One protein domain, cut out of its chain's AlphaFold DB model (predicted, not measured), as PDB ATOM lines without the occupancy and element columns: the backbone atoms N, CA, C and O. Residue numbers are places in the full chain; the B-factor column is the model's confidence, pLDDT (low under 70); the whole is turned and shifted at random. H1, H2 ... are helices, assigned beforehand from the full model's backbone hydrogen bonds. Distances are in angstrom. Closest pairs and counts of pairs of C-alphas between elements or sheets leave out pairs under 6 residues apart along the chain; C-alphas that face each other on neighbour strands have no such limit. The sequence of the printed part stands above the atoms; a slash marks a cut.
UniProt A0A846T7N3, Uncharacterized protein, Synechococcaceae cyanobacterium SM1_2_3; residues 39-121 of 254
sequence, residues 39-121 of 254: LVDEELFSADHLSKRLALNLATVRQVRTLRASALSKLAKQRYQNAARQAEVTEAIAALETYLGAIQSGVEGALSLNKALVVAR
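Overview. This is residues 39 to 121 of the 254 residues of an uncharacterized protein of Synechococcaceae cyanobacterium SM1_2_3 (UniProt A0A846T7N3). Two long helices, H3 and H1, stand nearly at right angles in separate layers, with the short helix H4 packed between them and the short helix H2 folding back along part of H3 as a helical hairpin. H1 reaches H3 near its own last residue, and at its other end residues 46 to 51, of which 50 and 51 belong to H1, stick out free of the rest. The printed part has 83 residues with four named helices, in the order H1, H2, H3, H4 along the chain, and no named strand; the class is all helix. The whole is compact, with a radius of gyration of the C-alphas of 13.4 A, and flat, spanning 36 by 34 by 17 A.

Along the chain. Find C-alpha 83 at (260.624, 236.265, 221.641); from there H3, residues 83 to 104 and the longest helix, runs 31.6 A to C-alpha 104 at (242.537, 254.287, 240.202). H4 is residues 113 to 120, 10.0 A long, and H2 is residues 69 to 76, 10.3 A long. For H1, residues 50 to 65, look at C-alpha 50 at (255.627, 231.644, 254.295), from which it runs 22.4 A.

Arrangement. Start at H3 and look at Ala 92: its C-alpha is 4.7 A from that of Lys 115, the closest pair of H3 and H4, which touch about perpendicular at 82 degrees. H3 touches H4 with residues 88 to 96 alone. With residues 89 to 93 alone it touches H2, closest at the C-alphas of Ala 76 and Thr 90, 6.6 A apart; this helical hairpin has a shallow tilt of 20 degrees, opposite ways. From H4 go on to H1, which touches it with residues 57 to 64 alone; the closest C-alphas, of Val 64 and Ala 120, are 6.2 A apart, at a steep tilt of 46 degrees, the same way. H1 and H3 are close but not clearly touching, with the C-alphas of Arg 65 and Leu 100 7.5 A apart, about perpendicular at 77 degrees. H1 and H2 are apart, though they follow each other in the chain. In H1, H2, H3 and H4 every O i to N i+4 pair is within hydrogen-bond range.

Size, cuts and confidence. Look for the two C-alphas farthest apart at Gln 81 and Gly 106, 37.6 A from each other. The printed part runs from residue 39 to 121 with no cut. The link H1 to H2 is tight, and the links H2 to H3 and H3 to H4 are short. In the B-factor column the mean pLDDT of the printed part is 83.4, and you will find values under 70 at residues 108 to 109.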
ATOM      1  N   LEU A  39     249.353 240.668 246.390       89.75
ATOM      2  CA  LEU A  39     249.176 240.110 245.049       89.75
ATOM      3  C   LEU A  39     248.741 238.648 245.133       89.75
ATOM      4  O   LEU A  39     249.089 237.962 246.097       89.75
ATOM      5  N   VAL A  40     248.058 238.161 244.095       90.81
ATOM      6  CA  VAL A  40     247.714 236.737 243.968       90.81
ATOM      7  C   VAL A  40     249.006 235.925 243.866       90.81
ATOM      8  O   VAL A  40     249.858 236.217 243.025       90.81
ATOM      9  N   ASP A  41     249.169 234.929 244.731       88.44
ATOM     10  CA  ASP A  41     250.390 234.132 244.835       88.44
ATOM     11  C   ASP A  41     250.045 232.651 245.037       88.44
ATOM     12  O   ASP A  41     249.671 232.230 246.131       88.44
ATOM     13  N   GLU A  42     250.143 231.879 243.954       87.88
ATOM     14  CA  GLU A  42     249.730 230.469 243.899       87.88
ATOM     15  C   GLU A  42     250.620 229.556 244.744       87.88
ATOM     16  O   GLU A  42     250.157 228.559 245.286       87.88
ATOM     17  N   GLU A  43     251.888 229.914 244.930       85.81
ATOM     18  CA  GLU A  43     252.819 229.107 245.721       85.81
ATOM     19  C   GLU A  43     253.056 229.703 247.121       85.81
ATOM     20  O   GLU A  43     253.986 229.313 247.829       85.81
ATOM     21  N   LEU A  44     252.173 230.617 247.562       84.12
ATOM     22  CA  LEU A  44     252.214 231.214 248.899       84.12
ATOM     23  C   LEU A  44     252.212 230.152 250.003       84.12
ATOM     24  O   LEU A  44     253.052 230.195 250.900       84.12
ATOM     25  N   PHE A  45     251.276 229.204 249.920       82.06
ATOM     26  CA  PHE A  45     251.104 228.133 250.909       82.06
ATOM     27  C   PHE A  45     252.001 226.917 250.649       82.06
ATOM     28  O   PHE A  45     252.093 226.049 251.507       82.06
ATOM     29  N   SER A  46     252.677 226.874 249.498       81.44
ATOM     30  CA  SER A  46     253.604 225.798 249.127       81.44
ATOM     31  C   SER A  46     255.064 226.126 249.461       81.44
ATOM     32  O   SER A  46     255.944 225.313 249.211       81.44
ATOM     33  N   ALA A  47     255.350 227.327 249.973       78.56
ATOM     34  CA  ALA A  47     256.710 227.767 250.253       78.56
ATOM     35  C   ALA A  47     257.198 227.326 251.640       78.56
ATOM     36  O   ALA A  47     256.523 227.575 252.639       78.56
ATOM     37  N   ASP A  48     258.446 226.850 251.718       76.62
ATOM     38  CA  ASP A  48     259.133 226.466 252.969       76.62
ATOM     39  C   ASP A  48     259.139 227.581 254.028       76.62
ATOM     40  O   ASP A  48     259.242 227.356 255.237       76.62
ATOM     41  N   HIS A  49     259.059 228.834 253.571       81.69
ATOM     42  CA  HIS A  49     259.100 230.019 254.411       81.69
ATOM     43  C   HIS A  49     258.015 231.026 254.026       81.69
ATOM     44  O   HIS A  49     258.291 232.061 253.406       81.69
ATOM     45  N   LEU A  50     256.787 230.765 254.478       84.75
ATOM     46  CA  LEU A  50     255.627 231.644 254.295       84.75
ATOM     47  C   LEU A  50     255.931 233.115 254.637       84.75
ATOM     48  O   LEU A  50     255.581 234.022 253.885       84.75
ATOM     49  N   SER A  51     256.643 233.368 255.738       81.12
ATOM     50  CA  SER A  51     257.004 234.724 256.175       81.12
ATOM     51  C   SER A  51     257.890 235.468 255.168       81.12
ATOM     52  O   SER A  51     257.647 236.643 254.882       81.12
ATOM     53  N   LYS A  52     258.887 234.790 254.583       85.69
ATOM     54  CA  LYS A  52     259.764 235.365 253.550       85.69
ATOM     55  C   LYS A  52     258.972 235.673 252.281       85.69
ATOM     56  O   LYS A  52     259.166 236.730 251.681       85.69
ATOM     57  N   ARG A  53     258.050 234.787 251.901       88.00
ATOM     58  CA  ARG A  53     257.220 234.950 250.705       88.00
ATOM     59  C   ARG A  53     256.200 236.077 250.843       88.00
ATOM     60  O   ARG A  53     256.089 236.915 249.951       88.00
ATOM     61  N   LEU A  54     255.560 236.197 252.005       86.44
ATOM     62  CA  LEU A  54     254.711 237.345 252.338       86.44
ATOM     63  C   LEU A  54     255.496 238.662 252.321       86.44
ATOM     64  O   LEU A  54     255.011 239.666 251.794       86.44
ATOM     65  N   ALA A  55     256.719 238.671 252.862       86.94
ATOM     66  CA  ALA A  55     257.581 239.849 252.825       86.94
ATOM     67  C   ALA A  55     257.952 240.244 251.385       86.94
ATOM     68  O   ALA A  55     257.891 241.428 251.045       86.94
ATOM     69  N   LEU A  56     258.272 239.266 250.529       88.94
ATOM     70  CA  LEU A  56     258.516 239.481 249.101       88.94
ATOM     71  C   LEU A  56     257.279 240.054 248.403       88.94
ATOM     72  O   LEU A  56     257.398 241.033 247.665       88.94
ATOM     73  N   ASN A  57     256.099 239.488 248.659       90.25
ATOM     74  CA  ASN A  57     254.846 239.939 248.067       90.25
ATOM     75  C   ASN A  57     254.560 241.402 248.451       90.25
ATOM     76  O   ASN A  57     254.424 242.252 247.573       90.25
ATOM     77  N   LEU A  58     254.637 241.747 249.740       87.44
ATOM     78  CA  LEU A  58     254.469 243.128 250.212       87.44
ATOM     79  C   LEU A  58     255.498 244.102 249.627       87.44
ATOM     80  O   LEU A  58     255.149 245.229 249.264       87.44
ATOM     81  N   ALA A  59     256.769 243.702 249.557       87.94
ATOM     82  CA  ALA A  59     257.811 244.525 248.954       87.94
ATOM     83  C   ALA A  59     257.515 244.780 247.469       87.94
ATOM     84  O   ALA A  59     257.629 245.914 247.002       87.94
ATOM     85  N   THR A  60     257.055 243.748 246.761       88.50
ATOM     86  CA  THR A  60     256.690 243.821 245.344       88.50
ATOM     87  C   THR A  60     255.465 244.710 245.134       88.50
ATOM     88  O   THR A  60     255.517 245.596 244.286       88.50
ATOM     89  N   VAL A  61     254.410 244.585 245.953       88.19
ATOM     90  CA  VAL A  61     253.241 245.490 245.931       88.19
ATOM     91  C   VAL A  61     253.680 246.947 246.029       88.19
ATOM     92  O   VAL A  61     253.267 247.782 245.224       88.19
ATOM     93  N   ARG A  62     254.531 247.264 247.014       86.06
ATOM     94  CA  ARG A  62     255.035 248.628 247.230       86.06
ATOM     95  C   ARG A  62     255.820 249.121 246.023       86.06
ATOM     96  O   ARG A  62     255.560 250.219 245.543       86.06
ATOM     97  N   GLN A  63     256.737 248.303 245.517       85.31
ATOM     98  CA  GLN A  63     257.563 248.654 244.370       85.31
ATOM     99  C   GLN A  63     256.698 248.943 243.139       85.31
ATOM    100  O   GLN A  63     256.829 249.998 242.521       85.31
ATOM    101  N   VAL A  64     255.756 248.055 242.843       86.25
ATOM    102  CA  VAL A  64     254.871 248.141 241.684       86.25
ATOM    103  C   VAL A  64     253.930 249.344 241.762       86.25
ATOM    104  O   VAL A  64     253.774 250.055 240.773       86.25
ATOM    105  N   ARG A  65     253.376 249.654 242.941       83.38
ATOM    106  CA  ARG A  65     252.551 250.861 243.142       83.38
ATOM    107  C   ARG A  65     253.329 252.166 242.946       83.38
ATOM    108  O   ARG A  65     252.726 253.185 242.630       83.38
ATOM    109  N   THR A  66     254.649 252.150 243.125       83.56
ATOM    110  CA  THR A  66     255.509 253.328 242.900       83.56
ATOM    111  C   THR A  66     256.044 253.444 241.471       83.56
ATOM    112  O   THR A  66     256.693 254.445 241.143       83.56
ATOM    113  N   LEU A  67     255.793 252.456 240.603       81.38
ATOM    114  CA  LEU A  67     256.249 252.504 239.216       81.38
ATOM    115  C   LEU A  67     255.538 253.624 238.455       81.38
ATOM    116  O   LEU A  67     254.315 253.717 238.412       81.38
ATOM    117  N   ARG A  68     256.335 254.486 237.819       78.25
ATOM    118  CA  ARG A  68     255.833 255.563 236.960       78.25
ATOM    119  C   ARG A  68     255.590 255.046 235.544       78.25
ATOM    120  O   ARG A  68     256.349 254.209 235.056       78.25
ATOM    121  N   ALA A  69     254.645 255.659 234.833       78.94
ATOM    122  CA  ALA A  69     254.387 255.384 233.415       78.94
ATOM    123  C   ALA A  69     255.651 255.494 232.534       78.94
ATOM    124  O   ALA A  69     255.824 254.746 231.576       78.94
ATOM    125  N   SER A  70     256.592 256.376 232.887       78.38
ATOM    126  CA  SER A  70     257.872 256.499 232.180       78.38
ATOM    127  C   SER A  70     258.793 255.286 232.355       78.38
ATOM    128  O   SER A  70     259.559 254.983 231.443       78.38
ATOM    129  N   ALA A  71     258.726 254.581 233.488       78.81
ATOM    130  CA  ALA A  71     259.464 253.338 233.705       78.81
ATOM    131  C   ALA A  71     258.837 252.186 232.908       78.81
ATOM    132  O   ALA A  71     259.559 251.469 232.222       78.81
ATOM    133  N   LEU A  72     257.503 252.085 232.902       80.75
ATOM    134  CA  LEU A  72     256.775 251.107 232.084       80.75
ATOM    135  C   LEU A  72     257.035 251.313 230.590       80.75
ATOM    136  O   LEU A  72     257.377 250.369 229.889       80.75
ATOM    137  N   SER A  73     257.009 252.563 230.117       79.69
ATOM    138  CA  SER A  73     257.337 252.890 228.724       79.69
ATOM    139  C   SER A  73     258.785 252.544 228.359       79.69
ATOM    140  O   SER A  73     259.056 252.162 227.222       79.69
ATOM    141  N   LYS A  74     259.732 252.657 229.303       82.75
ATOM    142  CA  LYS A  74     261.117 252.210 229.086       82.75
ATOM    143  C   LYS A  74     261.199 250.691 228.954       82.75
ATOM    144  O   LYS A  74     261.871 250.232 228.040       82.75
ATOM    145  N   LEU A  75     260.503 249.943 229.812       80.19
ATOM    146  CA  LEU A  75     260.451 248.479 229.745       80.19
ATOM    147  C   LEU A  75     259.766 247.992 228.464       80.19
ATOM    148  O   LEU A  75     260.307 247.139 227.778       80.19
ATOM    149  N   ALA A  76     258.654 248.609 228.064       79.62
ATOM    150  CA  ALA A  76     257.962 248.277 226.818       79.62
ATOM    151  C   ALA A  76     258.824 248.516 225.563       79.62
ATOM    152  O   ALA A  76     258.625 247.880 224.531       79.62
ATOM    153  N   LYS A  77     259.787 249.444 225.638       81.38
ATOM    154  CA  LYS A  77     260.742 249.733 224.555       81.38
ATOM    155  C   LYS A  77     261.987 248.850 224.592       81.38
ATOM    156  O   LYS A  77     262.764 248.896 223.636       81.38
ATOM    157  N   GLN A  78     262.211 248.084 225.663       80.25
ATOM    158  CA  GLN A  78     263.294 247.110 225.690       80.25
ATOM    159  C   GLN A  78     262.988 245.997 224.693       80.25
ATOM    160  O   GLN A  78     261.874 245.476 224.627       80.25
ATOM    161  N   ARG A  79     263.998 245.683 223.884       77.31
ATOM    162  CA  ARG A  79     263.968 244.570 222.945       77.31
ATOM    163  C   ARG A  79     264.769 243.439 223.551       77.31
ATOM    164  O   ARG A  79     265.968 243.602 223.749       77.31
ATOM    165  N   TYR A  80     264.085 242.344 223.826       80.00
ATOM    166  CA  TYR A  80     264.673 241.078 224.215       80.00
ATOM    167  C   TYR A  80     265.009 240.278 222.962       80.00
ATOM    168  O   TYR A  80     264.252 240.287 221.986       80.00
ATOM    169  N   GLN A  81     266.136 239.574 222.979       76.00
ATOM    170  CA  GLN A  81     266.505 238.672 221.883       76.00
ATOM    171  C   GLN A  81     265.577 237.453 221.833       76.00
ATOM    172  O   GLN A  81     265.264 236.945 220.759       76.00
ATOM    173  N   ASN A  82     265.098 237.008 222.995       78.81
ATOM    174  CA  ASN A  82     264.163 235.899 223.113       78.81
ATOM    175  C   ASN A  82     262.706 236.385 222.966       78.81
ATOM    176  O   ASN A  82     262.195 237.133 223.804       78.81
ATOM    177  N   ALA A  83     262.015 235.907 221.926       81.38
ATOM    178  CA  ALA A  83     260.624 236.265 221.641       81.38
ATOM    179  C   ALA A  83     259.641 235.844 222.750       81.38
ATOM    180  O   ALA A  83     258.690 236.573 223.028       81.38
ATOM    181  N   ALA A  84     259.884 234.714 223.425       80.88
ATOM    182  CA  ALA A  84     259.062 234.273 224.551       80.88
ATOM    183  C   ALA A  84     259.225 235.208 225.759       80.88
ATOM    184  O   ALA A  84     258.236 235.578 226.389       80.88
ATOM    185  N   ARG A  85     260.452 235.676 226.029       80.69
ATOM    186  CA  ARG A  85     260.717 236.675 227.082       80.69
ATOM    187  C   ARG A  85     260.104 238.030 226.755       80.69
ATOM    188  O   ARG A  85     259.536 238.672 227.634       80.69
ATOM    189  N   GLN A  86     260.168 238.450 225.491       81.94
ATOM    190  CA  GLN A  86     259.492 239.667 225.046       81.94
ATOM    191  C   GLN A  86     257.978 239.572 225.282       81.94
ATOM    192  O   GLN A  86     257.381 240.530 225.776       81.94
ATOM    193  N   ALA A  87     257.362 238.434 224.950       85.00
ATOM    194  CA  ALA A  87     255.938 238.203 225.173       85.00
ATOM    195  C   ALA A  87     255.585 238.229 226.670       85.00
ATOM    196  O   ALA A  87     254.669 238.950 227.054       85.00
ATOM    197  N   GLU A  88     256.364 237.540 227.510       86.00
ATOM    198  CA  GLU A  88     256.190 237.501 228.970       86.00
ATOM    199  C   GLU A  88     256.230 238.906 229.594       86.00
ATOM    200  O   GLU A  88     255.331 239.289 230.342       86.00
ATOM    201  N   VAL A  89     257.236 239.715 229.243       86.19
ATOM    202  CA  VAL A  89     257.361 241.094 229.740       86.19
ATOM    203  C   VAL A  89     256.211 241.968 229.238       86.19
ATOM    204  O   VAL A  89     255.667 242.766 230.000       86.19
ATOM    205  N   THR A  90     255.803 241.810 227.977       86.44
ATOM    206  CA  THR A  90     254.696 242.586 227.396       86.44
ATOM    207  C   THR A  90     253.371 242.262 228.087       86.44
ATOM    208  O   THR A  90     252.624 243.171 228.450       86.44
ATOM    209  N   GLU A  91     253.098 240.980 228.333       89.00
ATOM    210  CA  GLU A  91     251.913 240.532 229.065       89.00
ATOM    211  C   GLU A  91     251.929 241.031 230.515       89.00
ATOM    212  O   GLU A  91     250.914 241.508 231.027       89.00
ATOM    213  N   ALA A  92     253.088 240.977 231.175       87.38
ATOM    214  CA  ALA A  92     253.255 241.456 232.540       87.38
ATOM    215  C   ALA A  92     253.021 242.973 232.662       87.38
ATOM    216  O   ALA A  92     252.370 243.417 233.611       87.38
ATOM    217  N   ILE A  93     253.487 243.766 231.690       87.19
ATOM    218  CA  ILE A  93     253.219 245.211 231.623       87.19
ATOM    219  C   ILE A  93     251.722 245.471 231.426       87.19
ATOM    220  O   ILE A  93     251.154 246.259 232.178       87.19
ATOM    221  N   ALA A  94     251.068 244.788 230.483       87.69
ATOM    222  CA  ALA A  94     249.637 244.969 230.226       87.69
ATOM    223  C   ALA A  94     248.773 244.602 231.450       87.69
ATOM    224  O   ALA A  94     247.835 245.321 231.810       87.69
ATOM    225  N   ALA A  95     249.119 243.510 232.138       88.00
ATOM    226  CA  ALA A  95     248.463 243.106 233.380       88.00
ATOM    227  C   ALA A  95     248.656 244.150 234.489       88.00
ATOM    228  O   ALA A  95     247.723 244.455 235.232       88.00
ATOM    229  N   LEU A  96     249.852 244.738 234.582       87.12
ATOM    230  CA  LEU A  96     250.125 245.795 235.542       87.12
ATOM    231  C   LEU A  96     249.362 247.091 235.227       87.12
ATOM    232  O   LEU A  96     248.809 247.704 236.137       87.12
ATOM    233  N   GLU A  97     249.310 247.519 233.969       87.38
ATOM    234  CA  GLU A  97     248.541 248.704 233.569       87.38
ATOM    235  C   GLU A  97     247.056 248.531 233.897       87.38
ATOM    236  O   GLU A  97     246.440 249.436 234.462       87.38
ATOM    237  N   THR A  98     246.514 247.336 233.652       87.75
ATOM    238  CA  THR A  98     245.140 246.972 234.030       87.75
ATOM    239  C   THR A  98     244.939 247.049 235.545       87.75
ATOM    240  O   THR A  98     243.974 247.650 236.012       87.75
ATOM    241  N   TYR A  99     245.873 246.505 236.330       87.31
ATOM    242  CA  TYR A  99     245.835 246.551 237.794       87.31
ATOM    243  C   TYR A  99     245.901 247.981 238.350       87.31
ATOM    244  O   TYR A  99     245.116 248.344 239.226       87.31
ATOM    245  N   LEU A 100     246.803 248.818 237.831       85.25
ATOM    246  CA  LEU A 100     246.917 250.218 238.249       85.25
ATOM    247  C   LEU A 100     245.682 251.031 237.843       85.25
ATOM    248  O   LEU A 100     245.234 251.871 238.624       85.25
ATOM    249  N   GLY A 101     245.114 250.764 236.663       83.81
ATOM    250  CA  GLY A 101     243.855 251.355 236.216       83.81
ATOM    251  C   GLY A 101     242.682 250.971 237.120       83.81
ATOM    252  O   GLY A 101     241.933 251.848 237.550       83.81
ATOM    253  N   ALA A 102     242.573 249.691 237.489       84.81
ATOM    254  CA  ALA A 102     241.544 249.199 238.403       84.81
ATOM    255  C   ALA A 102     241.614 249.917 239.761       84.81
ATOM    256  O   ALA A 102     240.619 250.505 240.187       84.81
ATOM    257  N   ILE A 103     242.810 250.005 240.363       82.19
ATOM    258  CA  ILE A 103     243.028 250.739 241.622       82.19
ATOM    259  C   ILE A 103     242.587 252.203 241.508       82.19
ATOM    260  O   ILE A 103     241.932 252.713 242.414       82.19
ATOM    261  N   GLN A 104     242.929 252.887 240.411       81.56
ATOM    262  CA  GLN A 104     242.537 254.287 240.202       81.56
ATOM    263  C   GLN A 104     241.021 254.457 240.070       81.56
ATOM    264  O   GLN A 104     240.476 255.454 240.534       81.56
ATOM    265  N   SER A 105     240.342 253.483 239.464       78.88
ATOM    266  CA  SER A 105     238.883 253.465 239.326       78.88
ATOM    267  C   SER A 105     238.134 252.979 240.574       78.88
ATOM    268  O   SER A 105     236.906 252.964 240.570       78.88
ATOM    269  N   GLY A 106     238.846 252.580 241.636       71.50
ATOM    270  CA  GLY A 106     238.243 251.986 242.834       71.50
ATOM    271  C   GLY A 106     237.689 250.574 242.611       71.50
ATOM    272  O   GLY A 106     236.878 250.107 243.405       71.50
ATOM    273  N   VAL A 107     238.108 249.906 241.534       74.12
ATOM    274  CA  VAL A 107     237.723 248.534 241.186       74.12
ATOM    275  C   VAL A 107     238.826 247.574 241.624       74.12
ATOM    276  O   VAL A 107     240.014 247.901 241.607       74.12
ATOM    277  N   GLU A 108     238.442 246.360 242.001       65.94
ATOM    278  CA  GLU A 108     239.397 245.311 242.335       65.94
ATOM    279  C   GLU A 108     240.105 244.796 241.081       65.94
ATOM    280  O   GLU A 108     239.523 244.112 240.243       65.94
ATOM    281  N   GLY A 109     241.386 245.139 240.954       68.75
ATOM    282  CA  GLY A 109     242.287 244.526 239.986       68.75
ATOM    283  C   GLY A 109     243.068 243.391 240.637       68.75
ATOM    284  O   GLY A 109     243.654 243.578 241.704       68.75
ATOM    285  N   ALA A 110     243.141 242.238 239.974       78.19
ATOM    286  CA  ALA A 110     244.009 241.141 240.387       78.19
ATOM    287  C   ALA A 110     245.294 241.141 239.549       78.19
ATOM    288  O   ALA A 110     245.256 241.069 238.322       78.19
ATOM    289  N   LEU A 111     246.443 241.204 240.221       87.38
ATOM    290  CA  LEU A 111     247.758 241.013 239.616       87.38
ATOM    291  C   LEU A 111     248.459 239.870 240.350       87.38
ATOM    292  O   LEU A 111     248.517 239.860 241.579       87.38
ATOM    293  N   SER A 112     248.991 238.909 239.597       90.31
ATOM    294  CA  SER A 112     249.786 237.813 240.156       90.31
ATOM    295  C   SER A 112     251.182 238.294 240.558       90.31
ATOM    296  O   SER A 112     251.778 239.101 239.835       90.31
ATOM    297  N   LEU A 113     251.752 237.722 241.618       87.94
ATOM    298  CA  LEU A 113     253.113 238.011 242.070       87.94
ATOM    299  C   LEU A 113     254.151 237.786 240.960       87.94
ATOM    300  O   LEU A 113     255.019 238.632 240.774       87.94
ATOM    301  N   ASN A 114     254.022 236.717 240.168       88.31
ATOM    302  CA  ASN A 114     254.959 236.405 239.082       88.31
ATOM    303  C   ASN A 114     255.015 237.521 238.029       88.31
ATOM    304  O   ASN A 114     256.083 238.071 237.766       88.31
ATOM    305  N   LYS A 115     253.858 237.947 237.502       86.81
ATOM    306  CA  LYS A 115     253.778 239.083 236.564       86.81
ATOM    307  C   LYS A 115     254.322 240.376 237.179       86.81
ATOM    308  O   LYS A 115     255.032 241.131 236.522       86.81
ATOM    309  N   ALA A 116     254.044 240.624 238.456       86.19
ATOM    310  CA  ALA A 116     254.565 241.793 239.156       86.19
ATOM    311  C   ALA A 116     256.095 241.768 239.305       86.19
ATOM    312  O   ALA A 116     256.742 242.801 239.127       86.19
ATOM    313  N   LEU A 117     256.682 240.601 239.587       86.25
ATOM    314  CA  LEU A 117     258.128 240.411 239.681       86.25
ATOM    315  C   LEU A 117     258.820 240.628 238.335       86.25
ATOM    316  O   LEU A 117     259.858 241.283 238.317       86.25
ATOM    317  N   VAL A 118     258.230 240.173 237.224       85.25
ATOM    318  CA  VAL A 118     258.764 240.408 235.870       85.25
ATOM    319  C   VAL A 118     258.911 241.902 235.578       85.25
ATOM    320  O   VAL A 118     259.906 242.322 234.999       85.25
ATOM    321  N   VAL A 119     257.970 242.741 236.020       81.88
ATOM    322  CA  VAL A 119     258.079 244.196 235.816       81.88
ATOM    323  C   VAL A 119     258.987 244.857 236.859       81.88
ATOM    324  O   VAL A 119     259.769 245.753 236.538       81.88
ATOM    325  N   ALA A 120     258.895 244.439 238.122       80.00
ATOM    326  CA  ALA A 120     259.660 245.013 239.228       80.00
ATOM    327  C   ALA A 120     261.160 244.687 239.147       80.00
ATOM    328  O   ALA A 120     262.005 245.486 239.565       80.00
ATOM    329  N   ARG A 121     261.495 243.509 238.627       79.69
ATOM    330  CA  ARG A 121     262.853 243.003 238.428       79.69
ATOM    331  C   ARG A 121     262.920 242.336 237.051       79.69
ATOM    332  O   ARG A 121     262.888 241.109 236.975       79.69
TER     333      ARG A 121